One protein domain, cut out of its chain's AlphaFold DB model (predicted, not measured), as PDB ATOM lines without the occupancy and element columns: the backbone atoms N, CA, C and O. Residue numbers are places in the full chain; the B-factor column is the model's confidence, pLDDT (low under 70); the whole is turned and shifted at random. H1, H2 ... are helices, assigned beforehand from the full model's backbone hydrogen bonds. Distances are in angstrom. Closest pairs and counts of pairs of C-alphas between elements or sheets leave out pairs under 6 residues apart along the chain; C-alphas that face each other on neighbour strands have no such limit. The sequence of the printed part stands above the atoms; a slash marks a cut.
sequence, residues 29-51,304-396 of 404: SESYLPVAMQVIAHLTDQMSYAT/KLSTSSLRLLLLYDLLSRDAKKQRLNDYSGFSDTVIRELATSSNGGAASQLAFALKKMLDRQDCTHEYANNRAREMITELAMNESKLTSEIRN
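AT A GLANCE: This is residues 29 to 51 and 304 to 396 of the 404 residues of the protein "(diamondback moth) hypothetical protein" of Plutella xylostella (UniProt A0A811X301). Helices H1, H2, H5 and H4 form a four-helix bundle, with H3 packed on H4 and short H6 across one end. The printed part has 116 residues, with six named helices, H1 to H6 in chain order, and no named strand: all helix. It is compact, with a radius of gyration of the C-alphas of 13.5 A, and spans 35 by 28 by 25 A.

IN THESE COORDINATES: H1, residues 33 to 51, measures 27.4 A from first to last C-alpha, starting at (-49.157, 37.767, 36.104). H2, 307 to 325, measures 28.0 A; H3, 336 to 346, 15.2 A; H4, 350 to 363, 19.9 A; H5, 370 to 384, 21.1 A. H6, 389 to 394, measures 8.6 A, ending at (-42.171, 27.456, 51.577).

HOW THE PARTS SIT: H1 touches H2, closest C-alphas Thr 44 and Ser 309, 5.6 A, and H4, Ala 36 and Ala 357, 5.4 A. H4 and H5 form a hairpin, closest C-alphas Ala 355 and Ile 380, 5.3 A. H1 and H3 are apart. Every O i to N i+4 pair is within hydrogen-bond range except in H2, 13 of 15.

THE WHOLE: Residues 52 to 303 are not printed; C-alphas 51 and 304 are 7.6 A apart. Residues 50, 51 and 304 have pLDDT under 70.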
ATOM      1  N   SER A  29     -56.539  45.365  36.726       88.25
ATOM      2  CA  SER A  29     -56.003  44.204  36.030       88.25
ATOM      3  C   SER A  29     -56.756  42.938  36.451       88.25
ATOM      4  O   SER A  29     -56.907  42.625  37.631       88.25
ATOM      5  N   GLU A  30     -57.240  42.207  35.451       90.69
ATOM      6  CA  GLU A  30     -57.816  40.862  35.581       90.69
ATOM      7  C   GLU A  30     -56.743  39.759  35.444       90.69
ATOM      8  O   GLU A  30     -57.048  38.572  35.556       90.69
ATOM      9  N   SER A  31     -55.485  40.136  35.181       93.75
ATOM     10  CA  SER A  31     -54.368  39.221  34.946       93.75
ATOM     11  C   SER A  31     -53.675  38.797  36.243       93.75
ATOM     12  O   SER A  31     -53.357  39.605  37.117       93.75
ATOM     13  N   TYR A  32     -53.365  37.507  36.344       95.12
ATOM     14  CA  TYR A  32     -52.673  36.904  37.484       95.12
ATOM     15  C   TYR A  32     -51.142  37.017  37.388       95.12
ATOM     16  O   TYR A  32     -50.442  36.678  38.340       95.12
ATOM     17  N   LEU A  33     -50.596  37.542  36.285       94.94
ATOM     18  CA  LEU A  33     -49.157  37.767  36.104       94.94
ATOM     19  C   LEU A  33     -48.529  38.681  37.194       94.94
ATOM     20  O   LEU A  33     -47.592  38.236  37.864       94.94
ATOM     21  N   PRO A  34     -49.021  39.916  37.444       94.19
ATOM     22  CA  PRO A  34     -48.499  40.778  38.512       94.19
ATOM     23  C   PRO A  34     -48.765  40.219  39.919       94.19
ATOM     24  O   PRO A  34     -47.959  40.430  40.824       94.19
ATOM     25  N   VAL A  35     -49.843  39.450  40.098       94.75
ATOM     26  CA  VAL A  35     -50.145  38.734  41.348       94.75
ATOM     27  C   VAL A  35     -49.091  37.662  41.633       94.75
ATOM     28  O   VAL A  35     -48.518  37.628  42.720       94.75
ATOM     29  N   ALA A  36     -48.795  36.803  40.653       95.38
ATOM     30  CA  ALA A  36     -47.784  35.760  40.783       95.38
ATOM     31  C   ALA A  36     -46.407  36.366  41.090       95.38
ATOM     32  O   ALA A  36     -45.713  35.889  41.986       95.38
ATOM     33  N   MET A  37     -46.044  37.474  40.430       95.56
ATOM     34  CA  MET A  37     -44.842  38.244  40.766       95.56
ATOM     35  C   MET A  37     -44.834  38.740  42.221       95.56
ATOM     36  O   MET A  37     -43.807  38.617  42.887       95.56
ATOM     37  N   GLN A  38     -45.952  39.277  42.723       94.81
ATOM     38  CA  GLN A  38     -46.067  39.779  44.096       94.81
ATOM     39  C   GLN A  38     -45.889  38.657  45.134       94.81
ATOM     40  O   GLN A  38     -45.142  38.828  46.098       94.81
ATOM     41  N   VAL A  39     -46.529  37.502  44.917       94.88
ATOM     42  CA  VAL A  39     -46.394  36.326  45.794       94.88
ATOM     43  C   VAL A  39     -44.962  35.787  45.752       94.88
ATOM     44  O   VAL A  39     -44.371  35.577  46.808       94.88
ATOM     45  N   ILE A  40     -44.364  35.625  44.564       95.06
ATOM     46  CA  ILE A  40     -42.969  35.169  44.426       95.06
ATOM     47  C   ILE A  40     -42.017  36.096  45.189       95.06
ATOM     48  O   ILE A  40     -41.238  35.611  46.010       95.06
ATOM     49  N   ALA A  41     -42.114  37.414  44.972       94.88
ATOM     50  CA  ALA A  41     -41.269  38.398  45.640       94.88
ATOM     51  C   ALA A  41     -41.373  38.286  47.171       94.88
ATOM     52  O   ALA A  41     -40.350  38.180  47.849       94.88
ATOM     53  N   HIS A  42     -42.596  38.221  47.708       94.69
ATOM     54  CA  HIS A  42     -42.843  38.105  49.146       94.69
ATOM     55  C   HIS A  42     -42.257  36.822  49.762       94.69
ATOM     56  O   HIS A  42     -41.703  36.865  50.860       94.69
ATOM     57  N   LEU A  43     -42.324  35.687  49.058       93.06
ATOM     58  CA  LEU A  43     -41.737  34.434  49.541       93.06
ATOM     59  C   LEU A  43     -40.202  34.453  49.457       93.06
ATOM     60  O   LEU A  43     -39.539  33.997  50.388       93.06
ATOM     61  N   THR A  44     -39.620  35.026  48.396       92.88
ATOM     62  CA  THR A  44     -38.155  35.190  48.294       92.88
ATOM     63  C   THR A  44     -37.591  36.133  49.357       92.88
ATOM     64  O   THR A  44     -36.519  35.863  49.901       92.88
ATOM     65  N   ASP A  45     -38.343  37.177  49.711       92.75
ATOM     66  CA  ASP A  45     -38.027  38.112  50.790       92.75
ATOM     67  C   ASP A  45     -38.001  37.396  52.152       92.75
ATOM     68  O   ASP A  45     -36.959  37.376  52.814       92.75
ATOM     69  N   GLN A  46     -39.076  36.676  52.512       91.44
ATOM     70  CA  GLN A  46     -39.131  35.890  53.754       91.44
ATOM     71  C   GLN A  46     -37.997  34.851  53.854       91.44
ATOM     72  O   GLN A  46     -37.367  34.736  54.908       91.44
ATOM     73  N   MET A  47     -37.678  34.129  52.770       86.94
ATOM     74  CA  MET A  47     -36.555  33.176  52.763       86.94
ATOM     75  C   MET A  47     -35.201  33.862  53.009       86.94
ATOM     76  O   MET A  47     -34.357  33.308  53.717       86.94
ATOM     77  N   SER A  48     -34.998  35.077  52.484       85.56
ATOM     78  CA  SER A  48     -33.756  35.842  52.683       85.56
ATOM     79  C   SER A  48     -33.528  36.270  54.142       85.56
ATOM     80  O   SER A  48     -32.378  36.365  54.590       85.56
ATOM     81  N   TYR A  49     -34.611  36.473  54.901       81.62
ATOM     82  CA  TYR A  49     -34.564  36.758  56.335       81.62
ATOM     83  C   TYR A  49     -34.448  35.487  57.180       81.62
ATOM     84  O   TYR A  49     -33.653  35.462  58.119       81.62
ATOM     85  N   ALA A  50     -35.154  34.409  56.821       69.94
ATOM     86  CA  ALA A  50     -35.057  33.123  57.514       69.94
ATOM     87  C   ALA A  50     -33.607  32.600  57.553       69.94
ATOM     88  O   ALA A  50     -33.121  32.200  58.606       69.94
ATOM     89  N   THR A  51     -32.870  32.716  56.439       63.00
ATOM     90  CA  THR A  51     -31.447  32.311  56.351       63.00
ATOM     91  C   THR A  51     -30.510  33.114  57.278       63.00
ATOM     92  O   THR A  51     -29.384  32.687  57.518       63.00
ATOM     93  N   LYS A 304     -26.328  32.838  51.240       67.06
ATOM     94  CA  LYS A 304     -26.545  31.536  50.603       67.06
ATOM     95  C   LYS A 304     -28.041  31.316  50.367       67.06
ATOM     96  O   LYS A 304     -28.672  30.527  51.061       67.06
ATOM     97  N   LEU A 305     -28.603  32.061  49.415       73.19
ATOM     98  CA  LEU A 305     -29.973  31.888  48.942       73.19
ATOM     99  C   LEU A 305     -30.160  30.425  48.533       73.19
ATOM    100  O   LEU A 305     -29.377  29.905  47.736       73.19
ATOM    101  N   SER A 306     -31.174  29.757  49.087       86.19
ATOM    102  CA  SER A 306     -31.427  28.357  48.742       86.19
ATOM    103  C   SER A 306     -31.758  28.213  47.253       86.19
ATOM    104  O   SER A 306     -32.256  29.131  46.594       86.19
ATOM    105  N   THR A 307     -31.492  27.022  46.719       88.25
ATOM    106  CA  THR A 307     -31.741  26.636  45.323       88.25
ATOM    107  C   THR A 307     -33.197  26.874  44.899       88.25
ATOM    108  O   THR A 307     -33.461  27.197  43.745       88.25
ATOM    109  N   SER A 308     -34.136  26.758  45.840       89.38
ATOM    110  CA  SER A 308     -35.554  27.147  45.748       89.38
ATOM    111  C   SER A 308     -35.743  28.641  45.425       89.38
ATOM    112  O   SER A 308     -36.383  28.998  44.438       89.38
ATOM    113  N   SER A 309     -35.138  29.517  46.230       91.38
ATOM    114  CA  SER A 309     -35.201  30.974  46.124       91.38
ATOM    115  C   SER A 309     -34.575  31.463  44.817       91.38
ATOM    116  O   SER A 309     -35.157  32.296  44.129       91.38
ATOM    117  N   LEU A 310     -33.458  30.862  44.390       91.94
ATOM    118  CA  LEU A 310     -32.850  31.150  43.085       91.94
ATOM    119  C   LEU A 310     -33.767  30.766  41.906       91.94
ATOM    120  O   LEU A 310     -33.896  31.541  40.959       91.94
ATOM    121  N   ARG A 311     -34.459  29.616  41.968       92.69
ATOM    122  CA  ARG A 311     -35.460  29.220  40.952       92.69
ATOM    123  C   ARG A 311     -36.637  30.199  40.893       92.69
ATOM    124  O   ARG A 311     -37.089  30.542  39.801       92.69
ATOM    125  N   LEU A 312     -37.103  30.664  42.052       93.75
ATOM    126  CA  LEU A 312     -38.181  31.646  42.179       93.75
ATOM    127  C   LEU A 312     -37.787  33.024  41.630       93.75
ATOM    128  O   LEU A 312     -38.539  33.602  40.846       93.75
ATOM    129  N   LEU A 313     -36.590  33.515  41.961       94.25
ATOM    130  CA  LEU A 313     -36.041  34.764  41.422       94.25
ATOM    131  C   LEU A 313     -35.870  34.703  39.894       94.25
ATOM    132  O   LEU A 313     -36.232  35.654  39.203       94.25
ATOM    133  N   LEU A 314     -35.411  33.572  39.344       94.44
ATOM    134  CA  LEU A 314     -35.313  33.377  37.894       94.44
ATOM    135  C   LEU A 314     -36.689  33.466  37.206       94.44
ATOM    136  O   LEU A 314     -36.810  34.082  36.144       94.44
ATOM    137  N   LEU A 315     -37.737  32.891  37.812       95.56
ATOM    138  CA  LEU A 315     -39.103  33.021  37.299       95.56
ATOM    139  C   LEU A 315     -39.608  34.468  37.416       95.56
ATOM    140  O   LEU A 315     -40.176  34.984  36.457       95.56
ATOM    141  N   TYR A 316     -39.344  35.160  38.526       96.38
ATOM    142  CA  TYR A 316     -39.677  36.581  38.683       96.38
ATOM    143  C   TYR A 316     -39.024  37.462  37.600       96.38
ATOM    144  O   TYR A 316     -39.687  38.322  37.015       96.38
ATOM    145  N   ASP A 317     -37.759  37.218  37.252       95.56
ATOM    146  CA  ASP A 317     -37.056  37.932  36.176       95.56
ATOM    147  C   ASP A 317     -37.593  37.602  34.770       95.56
ATOM    148  O   ASP A 317     -37.440  38.401  33.843       95.56
ATOM    149  N   LEU A 318     -38.245  36.454  34.575       95.50
ATOM    150  CA  LEU A 318     -38.977  36.128  33.344       95.50
ATOM    151  C   LEU A 318     -40.340  36.840  33.299       95.50
ATOM    152  O   LEU A 318     -40.618  37.578  32.351       95.50
ATOM    153  N   LEU A 319     -41.160  36.676  34.343       95.56
ATOM    154  CA  LEU A 319     -42.508  37.249  34.431       95.56
ATOM    155  C   LEU A 319     -42.479  38.788  34.423       95.56
ATOM    156  O   LEU A 319     -43.256  39.421  33.708       95.56
ATOM    157  N   SER A 320     -41.525  39.406  35.127       94.62
ATOM    158  CA  SER A 320     -41.383  40.868  35.193       94.62
ATOM    159  C   SER A 320     -40.922  41.512  33.885       94.62
ATOM    160  O   SER A 320     -41.168  42.703  33.672       94.62
ATOM    161  N   ARG A 321     -40.279  40.755  32.985       94.31
ATOM    162  CA  ARG A 321     -40.020  41.202  31.608       94.31
ATOM    163  C   ARG A 321     -41.292  41.162  30.768       94.31
ATOM    164  O   ARG A 321     -41.503  42.085  29.988       94.31
ATOM    165  N   ASP A 322     -42.147  40.156  30.941       94.31
ATOM    166  CA  ASP A 322     -43.387  40.039  30.166       94.31
ATOM    167  C   ASP A 322     -44.456  41.051  30.600       94.31
ATOM    168  O   ASP A 322     -45.024  41.737  29.751       94.31
ATOM    169  N   ALA A 323     -44.630  41.263  31.909       93.12
ATOM    170  CA  ALA A 323     -45.543  42.274  32.453       93.12
ATOM    171  C   ALA A 323     -45.225  43.693  31.934       93.12
ATOM    172  O   ALA A 323     -46.130  44.485  31.664       93.12
ATOM    173  N   LYS A 324     -43.934  43.994  31.719       93.50
ATOM    174  CA  LYS A 324     -43.468  45.251  31.109       93.50
ATOM    175  C   LYS A 324     -43.804  45.349  29.618       93.50
ATOM    176  O   LYS A 324     -44.190  46.430  29.183       93.50
ATOM    177  N   LYS A 325     -43.712  44.260  28.837       93.38
ATOM    178  CA  LYS A 325     -44.159  44.252  27.423       93.38
ATOM    179  C   LYS A 325     -45.658  44.534  27.318       93.38
ATOM    180  O   LYS A 325     -46.078  45.322  26.481       93.38
ATOM    181  N   GLN A 326     -46.440  43.897  28.190       91.88
ATOM    182  CA  GLN A 326     -47.899  44.002  28.247       91.88
ATOM    183  C   GLN A 326     -48.400  45.324  28.863       91.88
ATOM    184  O   GLN A 326     -49.607  45.539  28.935       91.88
ATOM    185  N   ARG A 327     -47.493  46.208  29.313       90.94
ATOM    186  CA  ARG A 327     -47.805  47.475  29.999       90.94
ATOM    187  C   ARG A 327     -48.721  47.315  31.218       90.94
ATOM    188  O   ARG A 327     -49.526  48.189  31.518       90.94
ATOM    189  N   LEU A 328     -48.563  46.234  31.986       87.44
ATOM    190  CA  LEU A 328     -49.366  46.031  33.202       87.44
ATOM    191  C   LEU A 328     -49.091  47.086  34.293       87.44
ATOM    192  O   LEU A 328     -49.893  47.245  35.204       87.44
ATOM    193  N   ASN A 329     -48.014  47.866  34.153       86.19
ATOM    194  CA  ASN A 329     -47.742  49.068  34.947       86.19
ATOM    195  C   ASN A 329     -48.778  50.196  34.754       86.19
ATOM    196  O   ASN A 329     -48.872  51.065  35.616       86.19
ATOM    197  N   ASP A 330     -49.528  50.205  33.647       88.06
ATOM    198  CA  ASP A 330     -50.546  51.226  33.357       88.06
ATOM    199  C   ASP A 330     -51.853  50.965  34.157       88.06
ATOM    200  O   ASP A 330     -52.781  51.776  34.140       88.06
ATOM    201  N   TYR A 331     -51.926  49.839  34.885       89.50
ATOM    202  CA  TYR A 331     -53.056  49.412  35.712       89.50
ATOM    203  C   TYR A 331     -52.778  49.711  37.190       89.50
ATOM    204  O   TYR A 331     -51.762  49.305  37.749       89.50
ATOM    205  N   SER A 332     -53.711  50.402  37.847       83.50
ATOM    206  CA  SER A 332     -53.533  50.888  39.229       83.50
ATOM    207  C   SER A 332     -53.763  49.837  40.327       83.50
ATOM    208  O   SER A 332     -53.465  50.092  41.493       83.50
ATOM    209  N   GLY A 333     -54.300  48.664  39.980       88.81
ATOM    210  CA  GLY A 333     -54.635  47.612  40.937       88.81
ATOM    211  C   GLY A 333     -55.171  46.344  40.276       88.81
ATOM    212  O   GLY A 333     -55.159  46.209  39.049       88.81
ATOM    213  N   PHE A 334     -55.650  45.418  41.102       91.94
ATOM    214  CA  PHE A 334     -56.288  44.164  40.688       91.94
ATOM    215  C   PHE A 334     -57.813  44.292  40.716       91.94
ATOM    216  O   PHE A 334     -58.357  45.108  41.459       91.94
ATOM    217  N   SER A 335     -58.503  43.466  39.936       92.69
ATOM    218  CA  SER A 335     -59.964  43.373  39.989       92.69
ATOM    219  C   SER A 335     -60.460  42.723  41.288       92.69
ATOM    220  O   SER A 335     -59.813  41.849  41.864       92.69
ATOM    221  N   ASP A 336     -61.647  43.126  41.731       91.50
ATOM    222  CA  ASP A 336     -62.354  42.612  42.915       91.50
ATOM    223  C   ASP A 336     -62.685  41.101  42.795       91.50
ATOM    224  O   ASP A 336     -62.718  40.360  43.779       91.50
ATOM    225  N   THR A 337     -62.830  40.598  41.563       93.31
ATOM    226  CA  THR A 337     -62.858  39.158  41.236       93.31
ATOM    227  C   THR A 337     -61.576  38.455  41.704       93.31
ATOM    228  O   THR A 337     -61.625  37.534  42.519       93.31
ATOM    229  N   VAL A 338     -60.426  38.945  41.236       93.56
ATOM    230  CA  VAL A 338     -59.082  38.432  41.517       93.56
ATOM    231  C   VAL A 338     -58.757  38.547  43.008       93.56
ATOM    232  O   VAL A 338     -58.280  37.583  43.602       93.56
ATOM    233  N   ILE A 339     -59.079  39.672  43.652       92.31
ATOM    234  CA  ILE A 339     -58.839  39.881  45.091       92.31
ATOM    235  C   ILE A 339     -59.619  38.863  45.943       92.31
ATOM    236  O   ILE A 339     -59.034  38.258  46.845       92.31
ATOM    237  N   ARG A 340     -60.899  38.594  45.635       93.50
ATOM    238  CA  ARG A 340     -61.692  37.568  46.343       93.50
ATOM    239  C   ARG A 340     -61.187  36.145  46.116       93.50
ATOM    240  O   ARG A 340     -61.135  35.363  47.071       93.50
ATOM    241  N   GLU A 341     -60.792  35.802  44.890       93.19
ATOM    242  CA  GLU A 341     -60.180  34.500  44.598       93.19
ATOM    243  C   GLU A 341     -58.866  34.315  45.376       93.19
ATOM    244  O   GLU A 341     -58.642  33.272  45.996       93.19
ATOM    245  N   LEU A 342     -58.021  35.348  45.430       90.94
ATOM    246  CA  LEU A 342     -56.746  35.304  46.144       90.94
ATOM    247  C   LEU A 342     -56.911  35.244  47.661       90.94
ATOM    248  O   LEU A 342     -56.232  34.435  48.295       90.94
ATOM    249  N   ALA A 343     -57.828  36.026  48.236       91.19
ATOM    250  CA  ALA A 343     -58.167  35.948  49.655       91.19
ATOM    251  C   ALA A 343     -58.621  34.525  50.027       91.19
ATOM    252  O   ALA A 343     -58.081  33.929  50.960       91.19
ATOM    253  N   THR A 344     -59.504  33.930  49.219       91.88
ATOM    254  CA  THR A 344     -59.932  32.526  49.363       91.88
ATOM    255  C   THR A 344     -58.751  31.548  49.298       91.88
ATOM    256  O   THR A 344     -58.652  30.651  50.133       91.88
ATOM    257  N   SER A 345     -57.824  31.735  48.351       90.12
ATOM    258  CA  SER A 345     -56.643  30.869  48.199       90.12
ATOM    259  C   SER A 345     -55.630  30.991  49.350       90.12
ATOM    260  O   SER A 345     -54.933  30.023  49.661       90.12
ATOM    261  N   SER A 346     -55.561  32.157  50.006       87.69
ATOM    262  CA  SER A 346     -54.559  32.446  51.043       87.69
ATOM    263  C   SER A 346     -54.720  31.576  52.298       87.69
ATOM    264  O   SER A 346     -53.726  31.233  52.939       87.69
ATOM    265  N   ASN A 347     -55.942  31.105  52.582       88.06
ATOM    266  CA  ASN A 347     -56.248  30.188  53.686       88.06
ATOM    267  C   ASN A 347     -55.554  28.813  53.580       88.06
ATOM    268  O   ASN A 347     -55.472  28.108  54.582       88.06
ATOM    269  N   GLY A 348     -55.064  28.412  52.400       86.00
ATOM    270  CA  GLY A 348     -54.311  27.161  52.226       86.00
ATOM    271  C   GLY A 348     -52.815  27.257  52.576       86.00
ATOM    272  O   GLY A 348     -52.133  26.233  52.629       86.00
ATOM    273  N   GLY A 349     -52.303  28.465  52.838       91.69
ATOM    274  CA  GLY A 349     -50.886  28.722  53.098       91.69
ATOM    275  C   GLY A 349     -50.073  29.100  51.852       91.69
ATOM    276  O   GLY A 349     -50.556  29.091  50.718       91.69
ATOM    277  N   ALA A 350     -48.807  29.467  52.073       92.75
ATOM    278  CA  ALA A 350     -47.946  30.082  51.061       92.75
ATOM    279  C   ALA A 350     -47.767  29.234  49.785       92.75
ATOM    280  O   ALA A 350     -47.887  29.748  48.671       92.75
ATOM    281  N   ALA A 351     -47.525  27.927  49.935       93.00
ATOM    282  CA  ALA A 351     -47.287  27.025  48.806       93.00
ATOM    283  C   ALA A 351     -48.532  26.858  47.914       93.00
ATOM    284  O   ALA A 351     -48.421  26.920  46.687       93.00
ATOM    285  N   SER A 352     -49.726  26.714  48.506       92.69
ATOM    286  CA  SER A 352     -50.968  26.597  47.732       92.69
ATOM    287  C   SER A 352     -51.348  27.909  47.057       92.69
ATOM    288  O   SER A 352     -51.837  27.884  45.933       92.69
ATOM    289  N   GLN A 353     -51.102  29.053  47.706       94.44
ATOM    290  CA  GLN A 353     -51.357  30.370  47.125       94.44
ATOM    291  C   GLN A 353     -50.478  30.622  45.891       94.44
ATOM    292  O   GLN A 353     -50.981  31.062  44.857       94.44
ATOM    293  N   LEU A 354     -49.185  30.286  45.965       94.62
ATOM    294  CA  LEU A 354     -48.270  30.373  44.825       94.62
ATOM    295  C   LEU A 354     -48.695  29.436  43.681       94.62
ATOM    296  O   LEU A 354     -48.791  29.872  42.534       94.62
ATOM    297  N   ALA A 355     -48.999  28.170  43.989       95.12
ATOM    298  CA  ALA A 355     -49.463  27.203  42.994       95.12
ATOM    299  C   ALA A 355     -50.790  27.632  42.338       95.12
ATOM    300  O   ALA A 355     -50.951  27.493  41.127       95.12
ATOM    301  N   PHE A 356     -51.719  28.204  43.111       95.69
ATOM    302  CA  PHE A 356     -52.988  28.742  42.619       95.69
ATOM    303  C   PHE A 356     -52.789  29.937  41.678       95.69
ATOM    304  O   PHE A 356     -53.332  29.934  40.573       95.69
ATOM    305  N   ALA A 357     -51.978  30.926  42.074       95.69
ATOM    306  CA  ALA A 357     -51.706  32.109  41.257       95.69
ATOM    307  C   ALA A 357     -51.019  31.746  39.929       95.69
ATOM    308  O   ALA A 357     -51.436  32.212  38.869       95.69
ATOM    309  N   LEU A 358     -50.015  30.861  39.967       95.88
ATOM    310  CA  LEU A 358     -49.333  30.376  38.762       95.88
ATOM    311  C   LEU A 358     -50.251  29.534  37.874       95.88
ATOM    312  O   LEU A 358     -50.202  29.672  36.653       95.88
ATOM    313  N   LYS A 359     -51.120  28.700  38.461       96.94
ATOM    314  CA  LYS A 359     -52.120  27.955  37.693       96.94
ATOM    315  C   LYS A 359     -53.087  28.909  36.989       96.94
ATOM    316  O   LYS A 359     -53.260  28.790  35.785       96.94
ATOM    317  N   LYS A 360     -53.659  29.890  37.695       96.25
ATOM    318  CA  LYS A 360     -54.575  30.887  37.111       96.25
ATOM    319  C   LYS A 360     -53.919  31.702  35.989       96.25
ATOM    320  O   LYS A 360     -54.543  31.901  34.951       96.25
ATOM    321  N   MET A 361     -52.654  32.091  36.161       95.00
ATOM    322  CA  MET A 361     -51.839  32.756  35.135       95.00
ATOM    323  C   MET A 361     -51.660  31.888  33.873       95.00
ATOM    324  O   MET A 361     -51.738  32.402  32.759       95.00
ATOM    325  N   LEU A 362     -51.447  30.575  34.029       96.31
ATOM    326  CA  LEU A 362     -51.339  29.623  32.915       96.31
ATOM    327  C   LEU A 362     -52.693  29.334  32.249       96.31
ATOM    328  O   LEU A 362     -52.767  29.329  31.023       96.31
ATOM    329  N   ASP A 363     -53.748  29.125  33.042       96.00
ATOM    330  CA  ASP A 363     -55.112  28.845  32.574       96.00
ATOM    331  C   ASP A 363     -55.659  30.015  31.728       96.00
ATOM    332  O   ASP A 363     -56.336  29.790  30.724       96.00
ATOM    333  N   ARG A 364     -55.333  31.267  32.096       93.88
ATOM    334  CA  ARG A 364     -55.674  32.489  31.337       93.88
ATOM    335  C   ARG A 364     -54.683  32.837  30.216       93.88
ATOM    336  O   ARG A 364     -54.977  33.718  29.417       93.88
ATOM    337  N   GLN A 365     -53.531  32.164  30.155       93.88
ATOM    338  CA  GLN A 365     -52.397  32.492  29.277       93.88
ATOM    339  C   GLN A 365     -51.875  33.937  29.447       93.88
ATOM    340  O   GLN A 365     -51.405  34.558  28.496       93.88
ATOM    341  N   ASP A 366     -51.887  34.456  30.682       92.06
ATOM    342  CA  ASP A 366     -51.453  35.826  31.019       92.06
ATOM    343  C   ASP A 366     -49.945  36.077  30.768       92.06
ATOM    344  O   ASP A 366     -49.479  37.209  30.882       92.06
ATOM    345  N   CYS A 367     -49.150  35.051  30.445       91.88
ATOM    346  CA  CYS A 367     -47.736  35.178  30.091       91.88
ATOM    347  C   CYS A 367     -47.472  34.636  28.679       91.88
ATOM    348  O   CYS A 367     -47.737  33.473  28.381       91.88
ATOM    349  N   THR A 368     -46.878  35.469  27.821       91.69
ATOM    350  CA  THR A 368     -46.538  35.121  26.428       91.69
ATOM    351  C   THR A 368     -45.242  34.314  26.309       91.69
ATOM    352  O   THR A 368     -44.941  33.752  25.257       91.69
ATOM    353  N   HIS A 369     -44.437  34.257  27.374       93.81
ATOM    354  CA  HIS A 369     -43.099  33.682  27.337       93.81
ATOM    355  C   HIS A 369     -43.133  32.168  27.601       93.81
ATOM    356  O   HIS A 369     -43.134  31.728  28.746       93.81
ATOM    357  N   GLU A 370     -43.069  31.357  26.541       95.12
ATOM    358  CA  GLU A 370     -43.200  29.891  26.622       95.12
ATOM    359  C   GLU A 370     -42.277  29.229  27.664       95.12
ATOM    360  O   GLU A 370     -42.750  28.469  28.505       95.12
ATOM    361  N   TYR A 371     -40.982  29.570  27.682       94.81
ATOM    362  CA  TYR A 371     -40.045  29.065  28.699       94.81
ATOM    363  C   TYR A 371     -40.484  29.382  30.144       94.81
ATOM    364  O   TYR A 371     -40.360  28.535  31.024       94.81
ATOM    365  N   ALA A 372     -41.057  30.567  30.391       95.38
ATOM    366  CA  ALA A 372     -41.596  30.927  31.702       95.38
ATOM    367  C   ALA A 372     -42.849  30.107  32.044       95.38
ATOM    368  O   ALA A 372     -43.005  29.680  33.185       95.38
ATOM    369  N   ASN A 373     -43.699  29.820  31.053       96.00
ATOM    370  CA  ASN A 373     -44.870  28.958  31.223       96.00
ATOM    371  C   ASN A 373     -44.477  27.506  31.528       96.00
ATOM    372  O   ASN A 373     -45.051  26.892  32.424       96.00
ATOM    373  N   ASN A 374     -43.469  26.964  30.841       96.69
ATOM    374  CA  ASN A 374     -42.939  25.628  31.125       96.69
ATOM    375  C   ASN A 374     -42.305  25.574  32.523       96.69
ATOM    376  O   ASN A 374     -42.659  24.700  33.314       96.69
ATOM    377  N   ARG A 375     -41.504  26.579  32.898       95.00
ATOM    378  CA  ARG A 375     -40.929  26.670  34.247       95.00
ATOM    379  C   ARG A 375     -41.983  26.847  35.346       95.00
ATOM    380  O   ARG A 375     -41.823  26.308  36.437       95.00
ATOM    381  N   ALA A 376     -43.081  27.551  35.069       96.38
ATOM    382  CA  ALA A 376     -44.217  27.657  35.984       96.38
ATOM    383  C   ALA A 376     -44.966  26.320  36.138       96.38
ATOM    384  O   ALA A 376     -45.335  25.970  37.256       96.38
ATOM    385  N   ARG A 377     -45.145  25.544  35.056       96.81
ATOM    386  CA  ARG A 377     -45.738  24.190  35.099       96.81
ATOM    387  C   ARG A 377     -44.900  23.239  35.954       96.81
ATOM    388  O   ARG A 377     -45.446  22.622  36.865       96.81
ATOM    389  N   GLU A 378     -43.589  23.187  35.713       95.31
ATOM    390  CA  GLU A 378     -42.631  22.428  36.532       95.31
ATOM    391  C   GLU A 378     -42.756  22.803  38.014       95.31
ATOM    392  O   GLU A 378     -42.928  21.938  38.873       95.31
ATOM    393  N   MET A 379     -42.755  24.104  38.319       94.25
ATOM    394  CA  MET A 379     -42.815  24.575  39.698       94.25
ATOM    395  C   MET A 379     -44.170  24.289  40.368       94.25
ATOM    396  O   MET A 379     -44.195  23.969  41.552       94.25
ATOM    397  N   ILE A 380     -45.292  24.307  39.636       95.69
ATOM    398  CA  ILE A 380     -46.590  23.831  40.151       95.69
ATOM    399  C   ILE A 380     -46.530  22.332  40.475       95.69
ATOM    400  O   ILE A 380     -47.056  21.923  41.510       95.69
ATOM    401  N   THR A 381     -45.875  21.510  39.646       95.50
ATOM    402  CA  THR A 381     -45.711  20.079  39.956       95.50
ATOM    403  C   THR A 381     -44.787  19.834  41.152       95.50
ATOM    404  O   THR A 381     -45.103  18.981  41.977       95.50
ATOM    405  N   GLU A 382     -43.725  20.628  41.335       94.12
ATOM    406  CA  GLU A 382     -42.890  20.581  42.547       94.12
ATOM    407  C   GLU A 382     -43.656  21.034  43.803       94.12
ATOM    408  O   GLU A 382     -43.487  20.433  44.863       94.12
ATOM    409  N   LEU A 383     -44.530  22.045  43.694       92.19
ATOM    410  CA  LEU A 383     -45.374  22.538  44.796       92.19
ATOM    411  C   LEU A 383     -46.506  21.567  45.173       92.19
ATOM    412  O   LEU A 383     -46.933  21.537  46.325       92.19
ATOM    413  N   ALA A 384     -46.990  20.761  44.224       91.06
ATOM    414  CA  ALA A 384     -47.958  19.696  44.493       91.06
ATOM    415  C   ALA A 384     -47.339  18.516  45.270       91.06
ATOM    416  O   ALA A 384     -48.051  17.767  45.943       91.06
ATOM    417  N   MET A 385     -46.013  18.354  45.208       91.38
ATOM    418  CA  MET A 385     -45.273  17.357  45.976       91.38
ATOM    419  C   MET A 385     -44.912  17.913  47.360       91.38
ATOM    420  O   MET A 385     -44.037  18.766  47.504       91.38
ATOM    421  N   ASN A 386     -45.558  17.380  48.402       82.81
ATOM    422  CA  ASN A 386     -45.331  17.769  49.804       82.81
ATOM    423  C   ASN A 386     -43.895  17.519  50.308       82.81
ATOM    424  O   ASN A 386     -43.497  18.083  51.326       82.81
ATOM    425  N   GLU A 387     -43.144  16.666  49.609       84.50
ATOM    426  CA  GLU A 387     -41.781  16.243  49.952       84.50
ATOM    427  C   GLU A 387     -40.701  17.012  49.171       84.50
ATOM    428  O   GLU A 387     -39.513  16.846  49.443       84.50
ATOM    429  N   SER A 388     -41.078  17.871  48.212       88.94
ATOM    430  CA  SER A 388     -40.090  18.643  47.454       88.94
ATOM    431  C   SER A 388     -39.397  19.679  48.346       88.94
ATOM    432  O   SER A 388     -40.012  20.287  49.228       88.94
ATOM    433  N   LYS A 389     -38.108  19.928  48.084       89.00
ATOM    434  CA  LYS A 389     -37.314  20.950  48.792       89.00
ATOM    435  C   LYS A 389     -37.930  22.354  48.676       89.00
ATOM    436  O   LYS A 389     -37.819  23.161  49.591       89.00
ATOM    437  N   LEU A 390     -38.612  22.635  47.564       87.62
ATOM    438  CA  LEU A 390     -39.346  23.882  47.368       87.62
ATOM    439  C   LEU A 390     -40.545  23.976  48.324       87.62
ATOM    440  O   LEU A 390     -40.711  24.985  49.007       87.62
ATOM    441  N   THR A 391     -41.356  22.918  48.411       90.31
ATOM    442  CA  THR A 391     -42.530  22.883  49.291       90.31
ATOM    443  C   THR A 391     -42.136  22.909  50.763       90.31
ATOM    444  O   THR A 391     -42.767  23.626  51.534       90.31
ATOM    445  N   SER A 392     -41.095  22.178  51.175       89.19
ATOM    446  CA  SER A 392     -40.678  22.116  52.583       89.19
ATOM    447  C   SER A 392     -40.129  23.448  53.105       89.19
ATOM    448  O   SER A 392     -40.436  23.819  54.237       89.19
ATOM    449  N   GLU A 393     -39.403  24.206  52.279       88.88
ATOM    450  CA  GLU A 393     -38.953  25.559  52.621       88.88
ATOM    451  C   GLU A 393     -40.122  26.563  52.645       88.88
ATOM    452  O   GLU A 393     -40.255  27.326  53.603       88.88
ATOM    453  N   ILE A 394     -41.025  26.527  51.653       90.75
ATOM    454  CA  ILE A 394     -42.171  27.456  51.577       90.75
ATOM    455  C   ILE A 394     -43.236  27.169  52.650       90.75
ATOM    456  O   ILE A 394     -43.938  28.081  53.082       90.75
ATOM    457  N   ARG A 395     -43.356  25.927  53.132       87.44
ATOM    458  CA  ARG A 395     -44.360  25.510  54.132       87.44
ATOM    459  C   ARG A 395     -44.279  26.272  55.459       87.44
ATOM    460  O   ARG A 395     -45.292  26.372  56.148       87.44
ATOM    461  N   ASN A 396     -43.109  26.806  55.805       86.44
ATOM    462  CA  ASN A 396     -42.895  27.587  57.027       86.44
ATOM    463  C   ASN A 396     -43.128  29.099  56.831       86.44
ATOM    464  O   ASN A 396     -43.037  29.859  57.795       86.44
TER     465      ASN A 396